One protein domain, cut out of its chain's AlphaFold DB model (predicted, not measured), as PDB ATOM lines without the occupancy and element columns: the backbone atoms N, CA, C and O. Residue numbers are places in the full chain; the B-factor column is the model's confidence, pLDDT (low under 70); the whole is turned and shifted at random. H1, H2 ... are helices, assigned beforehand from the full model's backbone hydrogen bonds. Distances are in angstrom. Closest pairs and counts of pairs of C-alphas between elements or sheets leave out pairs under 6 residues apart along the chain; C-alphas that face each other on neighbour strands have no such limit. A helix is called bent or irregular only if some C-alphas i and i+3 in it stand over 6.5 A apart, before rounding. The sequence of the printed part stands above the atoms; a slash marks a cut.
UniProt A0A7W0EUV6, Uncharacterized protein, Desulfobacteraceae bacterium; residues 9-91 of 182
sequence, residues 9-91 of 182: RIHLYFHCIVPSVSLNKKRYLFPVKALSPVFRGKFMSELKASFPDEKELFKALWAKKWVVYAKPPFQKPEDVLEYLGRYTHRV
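This is residues 9 to 91 of the 182 residues of an uncharacterized protein of Desulfobacteraceae bacterium (UniProt A0A7W0EUV6). The model is a loose, open arrangement in which two antiparallel helices, H1 and H2, run side by side, while a third helix, H3, lies well away from them. Between H3 and that pair run two long stretches without a named element, residues 9 to 31 and residues 64 to 76; the first folds back near Lys 25 to reach H1, and the second leads from H2 to H3. The tip around the turn from H1 to H2, residues 49 to 56, sticks out. The printed part has 83 residues with three named helices, in the order H1, H2, H3, and no named strand; its class is all helix, although under half of the residues, 41 of 83, are in named elements. The whole is loose, with a radius of gyration of the C-alphas of 16.3 A and spans of 46 by 35 by 21 A.

Start at C-alpha 9, at (-15.250, -36.675, -30.556), and go through residues 9 to 31, which hold no named element. Find C-alpha 32 at (-34.370, -21.909, -21.537); from there H1, residues 32 to 50, runs 27.1 A to C-alpha 50. H1 is neither bent nor irregular, but only just: C-alphas 33 and 36 are 6.3 A apart. Next look at H2, residues 55 to 63, which measures 12.5 A. Last comes H3, residues 77 to 89, 18.2 A long and ending with C-alpha 89 at (-23.736, -47.791, -16.355).

Look first at H1 and H2, which are close but not clearly touching, with 2 pairs of C-alphas within 8 A. Their closest C-alphas, those of Met 44 and Phe 58, are 7.6 A apart. Their lines stand at a shallow tilt of 2 degrees, opposite ways, and their centres are 13.1 A apart. H3 is apart from H1, and it is also apart from H2. In the backbones of H2 and H3 every O i to N i+4 pair is within hydrogen-bond range; in H1 you will find 13 of 15 such pairs within range.

The C-alphas of Asp 53 and Lys 76 are the two farthest apart, at 46.7 A, while those of Arg 9 and Val 91, the first and last printed, are 13.9 A apart. The printed part has no cut. The link from H1 to H2, 4 residues, is tight, and the link from H2 to H3, 13 residues, is long. In the B-factor column the mean pLDDT of the printed part is 79.5; look for values under 70 at residues 9 to 12, 20 to 29 and 89 to 91, of which His 89 belongs to H3.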
ATOM      1  N   ARG A   9     -15.910 -37.974 -30.755       63.28
ATOM      2  CA  ARG A   9     -15.250 -36.675 -30.556       63.28
ATOM      3  C   ARG A   9     -15.549 -36.155 -29.155       63.28
ATOM      4  O   ARG A   9     -16.673 -36.316 -28.677       63.28
ATOM      5  N   ILE A  10     -14.584 -35.465 -28.547       59.72
ATOM      6  CA  ILE A  10     -14.778 -34.798 -27.256       59.72
ATOM      7  C   ILE A  10     -15.952 -33.823 -27.366       59.72
ATOM      8  O   ILE A  10     -15.871 -32.775 -28.007       59.72
ATOM      9  N   HIS A  11     -17.049 -34.187 -26.714       63.88
ATOM     10  CA  HIS A  11     -18.201 -33.340 -26.477       63.88
ATOM     11  C   HIS A  11     -18.417 -33.301 -24.974       63.88
ATOM     12  O   HIS A  11     -19.040 -34.191 -24.398       63.88
ATOM     13  N   LEU A  12     -17.876 -32.267 -24.334       67.25
ATOM     14  CA  LEU A  12     -18.120 -32.031 -22.922       67.25
ATOM     15  C   LEU A  12     -19.546 -31.497 -22.761       67.25
ATOM     16  O   LEU A  12     -19.864 -30.394 -23.205       67.25
ATOM     17  N   TYR A  13     -20.408 -32.289 -22.138       73.44
ATOM     18  CA  TYR A  13     -21.738 -31.870 -21.720       73.44
ATOM     19  C   TYR A  13     -21.958 -32.289 -20.270       73.44
ATOM     20  O   TYR A  13     -21.507 -33.347 -19.833       73.44
ATOM     21  N   PHE A  14     -22.674 -31.456 -19.524       76.38
ATOM     22  CA  PHE A  14     -23.073 -31.752 -18.157       76.38
ATOM     23  C   PHE A  14     -24.585 -31.913 -18.113       76.38
ATOM     24  O   PHE A  14     -25.325 -31.097 -18.663       76.38
ATOM     25  N   HIS A  15     -25.050 -32.955 -17.432       80.06
ATOM     26  CA  HIS A  15     -26.458 -33.110 -17.103       80.06
ATOM     27  C   HIS A  15     -26.679 -32.692 -15.656       80.06
ATOM     28  O   HIS A  15     -26.089 -33.262 -14.740       80.06
ATOM     29  N   CYS A  16     -27.538 -31.696 -15.455       82.06
ATOM     30  CA  CYS A  16     -27.938 -31.246 -14.131       82.06
ATOM     31  C   CYS A  16     -29.396 -31.640 -13.892       82.06
ATOM     32  O   CYS A  16     -30.288 -31.193 -14.613       82.06
ATOM     33  N   ILE A  17     -29.630 -32.486 -12.888       80.81
ATOM     34  CA  ILE A  17     -30.977 -32.782 -12.398       80.81
ATOM     35  C   ILE A  17     -31.216 -31.883 -11.197       80.81
ATOM     36  O   ILE A  17     -30.548 -32.019 -10.172       80.81
ATOM     37  N   VAL A  18     -32.172 -30.967 -11.332       78.75
ATOM     38  CA  VAL A  18     -32.559 -30.072 -10.245       78.75
ATOM     39  C   VAL A  18     -33.895 -30.547  -9.681       78.75
ATOM     40  O   VAL A  18     -34.881 -30.576 -10.418       78.75
ATOM     41  N   PRO A  19     -33.951 -30.954  -8.403       72.44
ATOM     42  CA  PRO A  19     -35.196 -31.388  -7.793       72.44
ATOM     43  C   PRO A  19     -36.118 -30.180  -7.575       72.44
ATOM     44  O   PRO A  19     -35.687 -29.123  -7.110       72.44
ATOM     45  N   SER A  20     -37.403 -30.337  -7.888       66.25
ATOM     46  CA  SER A  20     -38.434 -29.309  -7.710       66.25
ATOM     47  C   SER A  20     -38.878 -29.234  -6.245       66.25
ATOM     48  O   SER A  20     -40.009 -29.572  -5.918       66.25
ATOM     49  N   VAL A  21     -37.975 -28.878  -5.331       57.69
ATOM     50  CA  VAL A  21     -38.284 -28.940  -3.889       57.69
ATOM     51  C   VAL A  21     -38.953 -27.670  -3.360       57.69
ATOM     52  O   VAL A  21     -39.607 -27.743  -2.332       57.69
ATOM     53  N   SER A  22     -38.883 -26.519  -4.037       53.28
ATOM     54  CA  SER A  22     -39.623 -25.325  -3.586       53.28
ATOM     55  C   SER A  22     -39.557 -24.177  -4.588       53.28
ATOM     56  O   SER A  22     -38.951 -23.149  -4.312       53.28
ATOM     57  N   LEU A  23     -40.142 -24.326  -5.775       44.78
ATOM     58  CA  LEU A  23     -40.401 -23.164  -6.626       44.78
ATOM     59  C   LEU A  23     -41.804 -23.293  -7.202       44.78
ATOM     60  O   LEU A  23     -42.193 -24.376  -7.631       44.78
ATOM     61  N   ASN A  24     -42.558 -22.195  -7.095       46.91
ATOM     62  CA  ASN A  24     -43.952 -22.011  -7.505       46.91
ATOM     63  C   ASN A  24     -44.356 -22.843  -8.729       46.91
ATOM     64  O   ASN A  24     -43.526 -23.048  -9.607       46.91
ATOM     65  N   LYS A  25     -45.652 -23.201  -8.817       50.06
ATOM     66  CA  LYS A  25     -46.389 -23.997  -9.841       50.06
ATOM     67  C   LYS A  25     -46.059 -23.768 -11.342       50.06
ATOM     68  O   LYS A  25     -46.728 -24.317 -12.215       50.06
ATOM     69  N   LYS A  26     -45.069 -22.952 -11.697       52.06
ATOM     70  CA  LYS A  26     -44.540 -22.772 -13.046       52.06
ATOM     71  C   LYS A  26     -43.752 -24.013 -13.483       52.06
ATOM     72  O   LYS A  26     -42.877 -24.509 -12.786       52.06
ATOM     73  N   ARG A  27     -44.046 -24.478 -14.701       57.28
ATOM     74  CA  ARG A  27     -43.515 -25.702 -15.336       57.28
ATOM     75  C   ARG A  27     -41.989 -25.722 -15.570       57.28
ATOM     76  O   ARG A  27     -41.481 -26.731 -16.051       57.28
ATOM     77  N   TYR A  28     -41.261 -24.644 -15.252       59.78
ATOM     78  CA  TYR A  28     -39.820 -24.511 -15.488       59.78
ATOM     79  C   TYR A  28     -39.136 -23.640 -14.432       59.78
ATOM     80  O   TYR A  28     -39.635 -22.575 -14.073       59.78
ATOM     81  N   LEU A  29     -37.948 -24.081 -14.016       65.69
ATOM     82  CA  LEU A  29     -37.073 -23.386 -13.075       65.69
ATOM     83  C   LEU A  29     -36.420 -22.125 -13.674       65.69
ATOM     84  O   LEU A  29     -36.291 -21.110 -12.999       65.69
ATOM     85  N   PHE A  30     -36.022 -22.187 -14.948       70.50
ATOM     86  CA  PHE A  30     -35.342 -21.100 -15.654       70.50
ATOM     87  C   PHE A  30     -35.868 -20.974 -17.093       70.50
ATOM     88  O   PHE A  30     -36.134 -22.002 -17.728       70.50
ATOM     89  N   PRO A  31     -35.969 -19.758 -17.661       73.38
ATOM     90  CA  PRO A  31     -36.253 -19.579 -19.082       73.38
ATOM     91  C   PRO A  31     -35.110 -20.145 -19.940       73.38
ATOM     92  O   PRO A  31     -33.996 -19.622 -19.926       73.38
ATOM     93  N   VAL A  32     -35.385 -21.191 -20.730       74.88
ATOM     94  CA  VAL A  32     -34.370 -21.909 -21.537       74.88
ATOM     95  C   VAL A  32     -33.581 -20.966 -22.454       74.88
ATOM     96  O   VAL A  32     -32.358 -21.068 -22.551       74.88
ATOM     97  N   LYS A  33     -34.270 -20.002 -23.084       77.50
ATOM     98  CA  LYS A  33     -33.655 -19.036 -24.009       77.50
ATOM     99  C   LYS A  33     -32.628 -18.129 -23.319       77.50
ATOM    100  O   LYS A  33     -31.587 -17.851 -23.903       77.50
ATOM    101  N   ALA A  34     -32.891 -17.714 -22.077       83.56
ATOM    102  CA  ALA A  34     -31.987 -16.860 -21.304       83.56
ATOM    103  C   ALA A  34     -30.882 -17.659 -20.594       83.56
ATOM    104  O   ALA A  34     -29.809 -17.131 -20.317       83.56
ATOM    105  N   LEU A  35     -31.112 -18.946 -20.326       85.88
ATOM    106  CA  LEU A  35     -30.170 -19.767 -19.573       85.88
ATOM    107  C   LEU A  35     -28.845 -19.980 -20.319       85.88
ATOM    108  O   LEU A  35     -27.789 -19.954 -19.698       85.88
ATOM    109  N   SER A  36     -28.890 -20.144 -21.643       88.69
ATOM    110  CA  SER A  36     -27.687 -20.347 -22.464       88.69
ATOM    111  C   SER A  36     -26.693 -19.174 -22.401       88.69
ATOM    112  O   SER A  36     -25.534 -19.416 -22.056       88.69
ATOM    113  N   PRO A  37     -27.090 -17.913 -22.682       88.88
ATOM    114  CA  PRO A  37     -26.171 -16.779 -22.592       88.88
ATOM    115  C   PRO A  37     -25.710 -16.503 -21.156       88.88
ATOM    116  O   PRO A  37     -24.531 -16.223 -20.952       88.88
ATOM    117  N   VAL A  38     -26.590 -16.645 -20.156       90.50
ATOM    118  CA  VAL A  38     -26.225 -16.421 -18.744       90.50
ATOM    119  C   VAL A  38     -25.219 -17.464 -18.259       90.50
ATOM    120  O   VAL A  38     -24.209 -17.107 -17.655       90.50
ATOM    121  N   PHE A  39     -25.465 -18.748 -18.537       89.81
ATOM    122  CA  PHE A  39     -24.545 -19.824 -18.171       89.81
ATOM    123  C   PHE A  39     -23.184 -19.626 -18.831       89.81
ATOM    124  O   PHE A  39     -22.163 -19.701 -18.156       89.81
ATOM    125  N   ARG A  40     -23.177 -19.308 -20.130       91.25
ATOM    126  CA  ARG A  40     -21.954 -19.000 -20.867       91.25
ATOM    127  C   ARG A  40     -21.183 -17.852 -20.219       91.25
ATOM    128  O   ARG A  40     -20.002 -18.016 -19.955       91.25
ATOM    129  N   GLY A  41     -21.834 -16.723 -19.938       92.81
ATOM    130  CA  GLY A  41     -21.181 -15.562 -19.329       92.81
ATOM    131  C   GLY A  41     -20.554 -15.888 -17.973       92.81
ATOM    132  O   GLY A  41     -19.373 -15.620 -17.766       92.81
ATOM    133  N   LYS A  42     -21.311 -16.548 -17.084       93.44
ATOM    134  CA  LYS A  42     -20.806 -16.966 -15.766       93.44
ATOM    135  C   LYS A  42     -19.644 -17.950 -15.881       93.44
ATOM    136  O   LYS A  42     -18.614 -17.742 -15.256       93.44
ATOM    137  N   PHE A  43     -19.784 -18.983 -16.710       91.75
ATOM    138  CA  PHE A  43     -18.731 -19.978 -16.901       91.75
ATOM    139  C   PHE A  43     -17.448 -19.343 -17.449       91.75
ATOM    140  O   PHE A  43     -16.365 -19.619 -16.947       91.75
ATOM    141  N   MET A  44     -17.566 -18.467 -18.449       92.31
ATOM    142  CA  MET A  44     -16.418 -17.772 -19.036       92.31
ATOM    143  C   MET A  44     -15.735 -16.838 -18.032       92.31
ATOM    144  O   MET A  44     -14.514 -16.733 -18.062       92.31
ATOM    145  N   SER A  45     -16.494 -16.194 -17.141       94.06
ATOM    146  CA  SER A  45     -15.942 -15.359 -16.067       94.06
ATOM    147  C   SER A  45     -15.065 -16.170 -15.110       94.06
ATOM    148  O   SER A  45     -13.912 -15.815 -14.884       94.06
ATOM    149  N   GLU A  46     -15.583 -17.290 -14.601       94.62
ATOM    150  CA  GLU A  46     -14.844 -18.178 -13.690       94.62
ATOM    151  C   GLU A  46     -13.634 -18.828 -14.381       94.62
ATOM    152  O   GLU A  46     -12.545 -18.927 -13.809       94.62
ATOM    153  N   LEU A  47     -13.798 -19.234 -15.646       92.81
ATOM    154  CA  LEU A  47     -12.710 -19.813 -16.430       92.81
ATOM    155  C   LEU A  47     -11.592 -18.791 -16.665       92.81
ATOM    156  O   LEU A  47     -10.422 -19.138 -16.545       92.81
ATOM    157  N   LYS A  48     -11.940 -17.528 -16.946       93.56
ATOM    158  CA  LYS A  48     -10.968 -16.441 -17.111       93.56
ATOM    159  C   LYS A  48     -10.220 -16.127 -15.820       93.56
ATOM    160  O   LYS A  48      -9.026 -15.869 -15.880       93.56
ATOM    161  N   ALA A  49     -10.893 -16.184 -14.673       94.19
ATOM    162  CA  ALA A  49     -10.234 -16.022 -13.379       94.19
ATOM    163  C   ALA A  49      -9.223 -17.148 -13.096       94.19
ATOM    164  O   ALA A  49      -8.193 -16.905 -12.480       94.19
ATOM    165  N   SER A  50      -9.504 -18.365 -13.571       94.62
ATOM    166  CA  SER A  50      -8.635 -19.533 -13.363       94.62
ATOM    167  C   SER A  50      -7.485 -19.635 -14.375       94.62
ATOM    168  O   SER A  50      -6.443 -20.195 -14.052       94.62
ATOM    169  N   PHE A  51      -7.673 -19.119 -15.594       94.19
ATOM    170  CA  PHE A  51      -6.720 -19.237 -16.706       94.19
ATOM    171  C   PHE A  51      -6.583 -17.905 -17.467       94.19
ATOM    172  O   PHE A  51      -7.003 -17.818 -18.619       94.19
ATOM    173  N   PRO A  52      -6.049 -16.838 -16.852       91.94
ATOM    174  CA  PRO A  52      -6.097 -15.486 -17.419       91.94
ATOM    175  C   PRO A  52      -5.348 -15.325 -18.753       91.94
ATOM    176  O   PRO A  52      -5.752 -14.499 -19.579       91.94
ATOM    177  N   ASP A  53      -4.311 -16.130 -18.994       94.56
ATOM    178  CA  ASP A  53      -3.408 -15.986 -20.146       94.56
ATOM    179  C   ASP A  53      -3.893 -16.697 -21.423       94.56
ATOM    180  O   ASP A  53      -3.385 -16.448 -22.515       94.56
ATOM    181  N   GLU A  54      -4.943 -17.518 -21.327       93.38
ATOM    182  CA  GLU A  54      -5.455 -18.373 -22.409       93.38
ATOM    183  C   GLU A  54      -6.346 -17.618 -23.423       93.38
ATOM    184  O   GLU A  54      -7.484 -17.994 -23.725       93.38
ATOM    185  N   LYS A  55      -5.847 -16.501 -23.967       90.00
ATOM    186  CA  LYS A  55      -6.611 -15.574 -24.831       90.00
ATOM    187  C   LYS A  55      -7.232 -16.252 -26.058       90.00
ATOM    188  O   LYS A  55      -8.408 -16.020 -26.360       90.00
ATOM    189  N   GLU A  56      -6.480 -17.118 -26.734       92.25
ATOM    190  CA  GLU A  56      -6.955 -17.832 -27.928       92.25
ATOM    191  C   GLU A  56      -8.052 -18.852 -27.597       92.25
ATOM    192  O   GLU A  56      -9.042 -18.968 -28.330       92.25
ATOM    193  N   LEU A  57      -7.954 -19.522 -26.444       90.38
ATOM    194  CA  LEU A  57      -9.010 -20.406 -25.953       90.38
ATOM    195  C   LEU A  57     -10.307 -19.622 -25.731       90.38
ATOM    196  O   LEU A  57     -11.370 -20.040 -26.201       90.38
ATOM    197  N   PHE A  58     -10.243 -18.466 -25.064       92.31
ATOM    198  CA  PHE A  58     -11.440 -17.657 -24.825       92.31
ATOM    199  C   PHE A  58     -12.071 -17.166 -26.122       92.31
ATOM    200  O   PHE A  58     -13.296 -17.225 -26.251       92.31
ATOM    201  N   LYS A  59     -11.265 -16.743 -27.102       91.88
ATOM    202  CA  LYS A  59     -11.748 -16.352 -28.433       91.88
ATOM    203  C   LYS A  59     -12.488 -17.506 -29.115       91.88
ATOM    204  O   LYS A  59     -13.616 -17.327 -29.581       91.88
ATOM    205  N   ALA A  60     -11.920 -18.712 -29.093       91.56
ATOM    206  CA  ALA A  60     -12.553 -19.903 -29.658       91.56
ATOM    207  C   ALA A  60     -13.867 -20.281 -28.941       91.56
ATOM    208  O   ALA A  60     -14.856 -20.648 -29.586       91.56
ATOM    209  N   LEU A  61     -13.921 -20.165 -27.611       90.56
ATOM    210  CA  LEU A  61     -15.130 -20.421 -26.817       90.56
ATOM    211  C   LEU A  61     -16.212 -19.344 -27.030       90.56
ATOM    212  O   LEU A  61     -17.411 -19.663 -27.034       90.56
ATOM    213  N   TRP A  62     -15.809 -18.086 -27.259       90.31
ATOM    214  CA  TRP A  62     -16.694 -16.968 -27.602       90.31
ATOM    215  C   TRP A  62     -17.227 -17.018 -29.048       90.31
ATOM    216  O   TRP A  62     -18.316 -16.506 -29.322       90.31
ATOM    217  N   ALA A  63     -16.555 -17.714 -29.961       91.25
ATOM    218  CA  ALA A  63     -17.069 -17.933 -31.314       91.25
ATOM    219  C   ALA A  63     -18.167 -19.018 -31.377       91.25
ATOM    220  O   ALA A  63     -19.047 -18.980 -32.236       91.25
ATOM    221  N   LYS A  64     -18.155 -19.997 -30.463       87.12
ATOM    222  CA  LYS A  64     -19.127 -21.107 -30.469       87.12
ATOM    223  C   LYS A  64     -20.478 -20.702 -29.882       87.12
ATOM    224  O   LYS A  64     -20.542 -20.050 -28.847       87.12
ATOM    225  N   LYS A  65     -21.583 -21.175 -30.465       86.38
ATOM    226  CA  LYS A  65     -22.917 -21.054 -29.851       86.38
ATOM    227  C   LYS A  65     -23.070 -22.083 -28.728       86.38
ATOM    228  O   LYS A  65     -23.052 -23.284 -28.981       86.38
ATOM    229  N   TRP A  66     -23.242 -21.610 -27.495       88.06
ATOM    230  CA  TRP A  66     -23.508 -22.471 -26.341       88.06
ATOM    231  C   TRP A  66     -25.001 -22.770 -26.280       88.06
ATOM    232  O   TRP A  66     -25.825 -21.862 -26.390       88.06
ATOM    233  N   VAL A  67     -25.347 -24.044 -26.117       86.81
ATOM    234  CA  VAL A  67     -26.735 -24.496 -26.025       86.81
ATOM    235  C   VAL A  67     -26.935 -25.136 -24.664       86.81
ATOM    236  O   VAL A  67     -26.379 -26.193 -24.377       86.81
ATOM    237  N   VAL A  68     -27.748 -24.496 -23.832       85.12
ATOM    238  CA  VAL A  68     -28.265 -25.070 -22.594       85.12
ATOM    239  C   VAL A  68     -29.724 -25.423 -22.823       85.12
ATOM    240  O   VAL A  68     -30.549 -24.571 -23.151       85.12
ATOM    241  N   TYR A  69     -30.033 -26.701 -22.648       82.12
ATOM    242  CA  TYR A  69     -31.382 -27.228 -22.756       82.12
ATOM    243  C   TYR A  69     -31.907 -27.566 -21.364       82.12
ATOM    244  O   TYR A  69     -31.263 -28.308 -20.621       82.12
ATOM    245  N   ALA A  70     -33.083 -27.043 -21.022       80.56
ATOM    246  CA  ALA A  70     -33.814 -27.458 -19.833       80.56
ATOM    247  C   ALA A  70     -35.187 -27.989 -20.249       80.56
ATOM    248  O   ALA A  70     -35.865 -27.403 -21.092       80.56
ATOM    249  N   LYS A  71     -35.573 -29.112 -19.648       77.81
ATOM    250  CA  LYS A  71     -36.868 -29.764 -19.847       77.81
ATOM    251  C   LYS A  71     -37.653 -29.783 -18.531       77.81
ATOM    252  O   LYS A  71     -37.023 -29.649 -17.477       77.81
ATOM    253  N   PRO A  72     -38.987 -29.947 -18.575       74.19
ATOM    254  CA  PRO A  72     -39.798 -30.135 -17.375       74.19
ATOM    255  C   PRO A  72     -39.273 -31.278 -16.498       74.19
ATOM    256  O   PRO A  72     -38.569 -32.164 -17.005       74.19
ATOM    257  N   PRO A  73     -39.627 -31.285 -15.199       71.44
ATOM    258  CA  PRO A  73     -39.290 -32.398 -14.326       71.44
ATOM    259  C   PRO A  73     -39.846 -33.709 -14.887       71.44
ATOM    260  O   PRO A  73     -40.856 -33.736 -15.595       71.44
ATOM    261  N   PHE A  74     -39.164 -34.802 -14.559       74.12
ATOM    262  CA  PHE A  74     -39.687 -36.138 -14.804       74.12
ATOM    263  C   PHE A  74     -41.032 -36.291 -14.089       74.12
ATOM    264  O   PHE A  74     -41.187 -35.812 -12.965       74.12
ATOM    265  N   GLN A  75     -42.002 -36.927 -14.749       73.12
ATOM    266  CA  GLN A  75     -43.340 -37.083 -14.178       73.12
ATOM    267  C   GLN A  75     -43.351 -38.135 -13.071       73.12
ATOM    268  O   GLN A  75     -44.102 -37.997 -12.109       73.12
ATOM    269  N   LYS A  76     -42.502 -39.163 -13.196       81.50
ATOM    270  CA  LYS A  76     -42.444 -40.282 -12.262       81.50
ATOM    271  C   LYS A  76     -41.020 -40.522 -11.739       81.50
ATOM    272  O   LYS A  76     -40.056 -40.321 -12.485       81.50
ATOM    273  N   PRO A  77     -40.848 -40.954 -10.474       79.12
ATOM    274  CA  PRO A  77     -39.540 -41.321  -9.927       79.12
ATOM    275  C   PRO A  77     -38.815 -42.400 -10.740       79.12
ATOM    276  O   PRO A  77     -37.591 -42.355 -10.870       79.12
ATOM    277  N   GLU A  78     -39.557 -43.337 -11.330       84.25
ATOM    278  CA  GLU A  78     -39.021 -44.426 -12.150       84.25
ATOM    279  C   GLU A  78     -38.302 -43.880 -13.391       84.25
ATOM    280  O   GLU A  78     -37.214 -44.348 -13.722       84.25
ATOM    281  N   ASP A  79     -38.829 -42.819 -14.011       82.00
ATOM    282  CA  ASP A  79     -38.195 -42.167 -15.162       82.00
ATOM    283  C   ASP A  79     -36.861 -41.509 -14.771       82.00
ATOM    284  O   ASP A  79     -35.912 -41.477 -15.559       82.00
ATOM    285  N   VAL A  80     -36.767 -40.982 -13.543       81.75
ATOM    286  CA  VAL A  80     -35.519 -40.414 -13.005       81.75
ATOM    287  C   VAL A  80     -34.487 -41.517 -12.807       81.75
ATOM    288  O   VAL A  80     -33.323 -41.337 -13.171       81.75
ATOM    289  N   LEU A  81     -34.901 -42.655 -12.243       81.38
ATOM    290  CA  LEU A  81     -34.034 -43.813 -12.027       81.38
ATOM    291  C   LEU A  81     -33.559 -44.407 -13.352       81.38
ATOM    292  O   LEU A  81     -32.367 -44.659 -13.512       81.38
ATOM    293  N   GLU A  82     -34.456 -44.567 -14.321       81.81
ATOM    294  CA  GLU A  82     -34.129 -45.074 -15.650       81.81
ATOM    295  C   GLU A  82     -33.182 -44.119 -16.391       81.81
ATOM    296  O   GLU A  82     -32.212 -44.543 -17.027       81.81
ATOM    297  N   TYR A  83     -33.421 -42.809 -16.285       81.31
ATOM    298  CA  TYR A  83     -32.508 -41.795 -16.794       81.31
ATOM    299  C   TYR A  83     -31.129 -41.947 -16.144       81.31
ATOM    300  O   TYR A  83     -30.160 -42.201 -16.854       81.31
ATOM    301  N   LEU A  84     -31.037 -41.878 -14.812       79.00
ATOM    302  CA  LEU A  84     -29.775 -41.983 -14.074       79.00
ATOM    303  C   LEU A  84     -29.025 -43.289 -14.365       79.00
ATOM    304  O   LEU A  84     -27.820 -43.242 -14.603       79.00
ATOM    305  N   GLY A  85     -29.728 -44.422 -14.419       78.62
ATOM    306  CA  GLY A  85     -29.154 -45.735 -14.712       78.62
ATOM    307  C   GLY A  85     -28.449 -45.780 -16.069       78.62
ATOM    308  O   GLY A  85     -27.347 -46.320 -16.196       78.62
ATOM    309  N   ARG A  86     -29.014 -45.134 -17.096       74.19
ATOM    310  CA  ARG A  86     -28.347 -45.036 -18.405       74.19
ATOM    311  C   ARG A  86     -27.031 -44.257 -18.330       74.19
ATOM    312  O   ARG A  86     -26.110 -44.607 -19.064       74.19
ATOM    313  N   TYR A  87     -26.919 -43.248 -17.465       72.25
ATOM    314  CA  TYR A  87     -25.703 -42.432 -17.331       72.25
ATOM    315  C   TYR A  87     -24.654 -43.042 -16.401       72.25
ATOM    316  O   TYR A  87     -23.460 -42.851 -16.628       72.25
ATOM    317  N   THR A  88     -25.055 -43.793 -15.372       72.81
ATOM    318  CA  THR A  88     -24.107 -44.477 -14.483       72.81
ATOM    319  C   THR A  88     -23.422 -45.638 -15.192       72.81
ATOM    320  O   THR A  88     -22.190 -45.717 -15.176       72.81
ATOM    321  N   HIS A  89     -24.205 -46.499 -15.851       67.31
ATOM    322  CA  HIS A  89     -23.736 -47.791 -16.355       67.31
ATOM    323  C   HIS A  89     -23.128 -47.742 -17.755       67.31
ATOM    324  O   HIS A  89     -22.292 -48.581 -18.081       67.31
ATOM    325  N   ARG A  90     -23.516 -46.781 -18.602       66.44
ATOM    326  CA  ARG A  90     -22.980 -46.715 -19.966       66.44
ATOM    327  C   ARG A  90     -21.650 -45.952 -19.994       66.44
ATOM    328  O   ARG A  90     -21.508 -44.879 -19.404       66.44
ATOM    329  N   VAL A  91     -20.670 -46.553 -20.661       69.06
ATOM    330  CA  VAL A  91     -19.388 -45.954 -21.076       69.06
ATOM    331  C   VAL A  91     -19.541 -45.307 -22.464       69.06
ATOM    332  O   VAL A  91     -20.665 -45.087 -22.920       69.06
TER     333      VAL A  91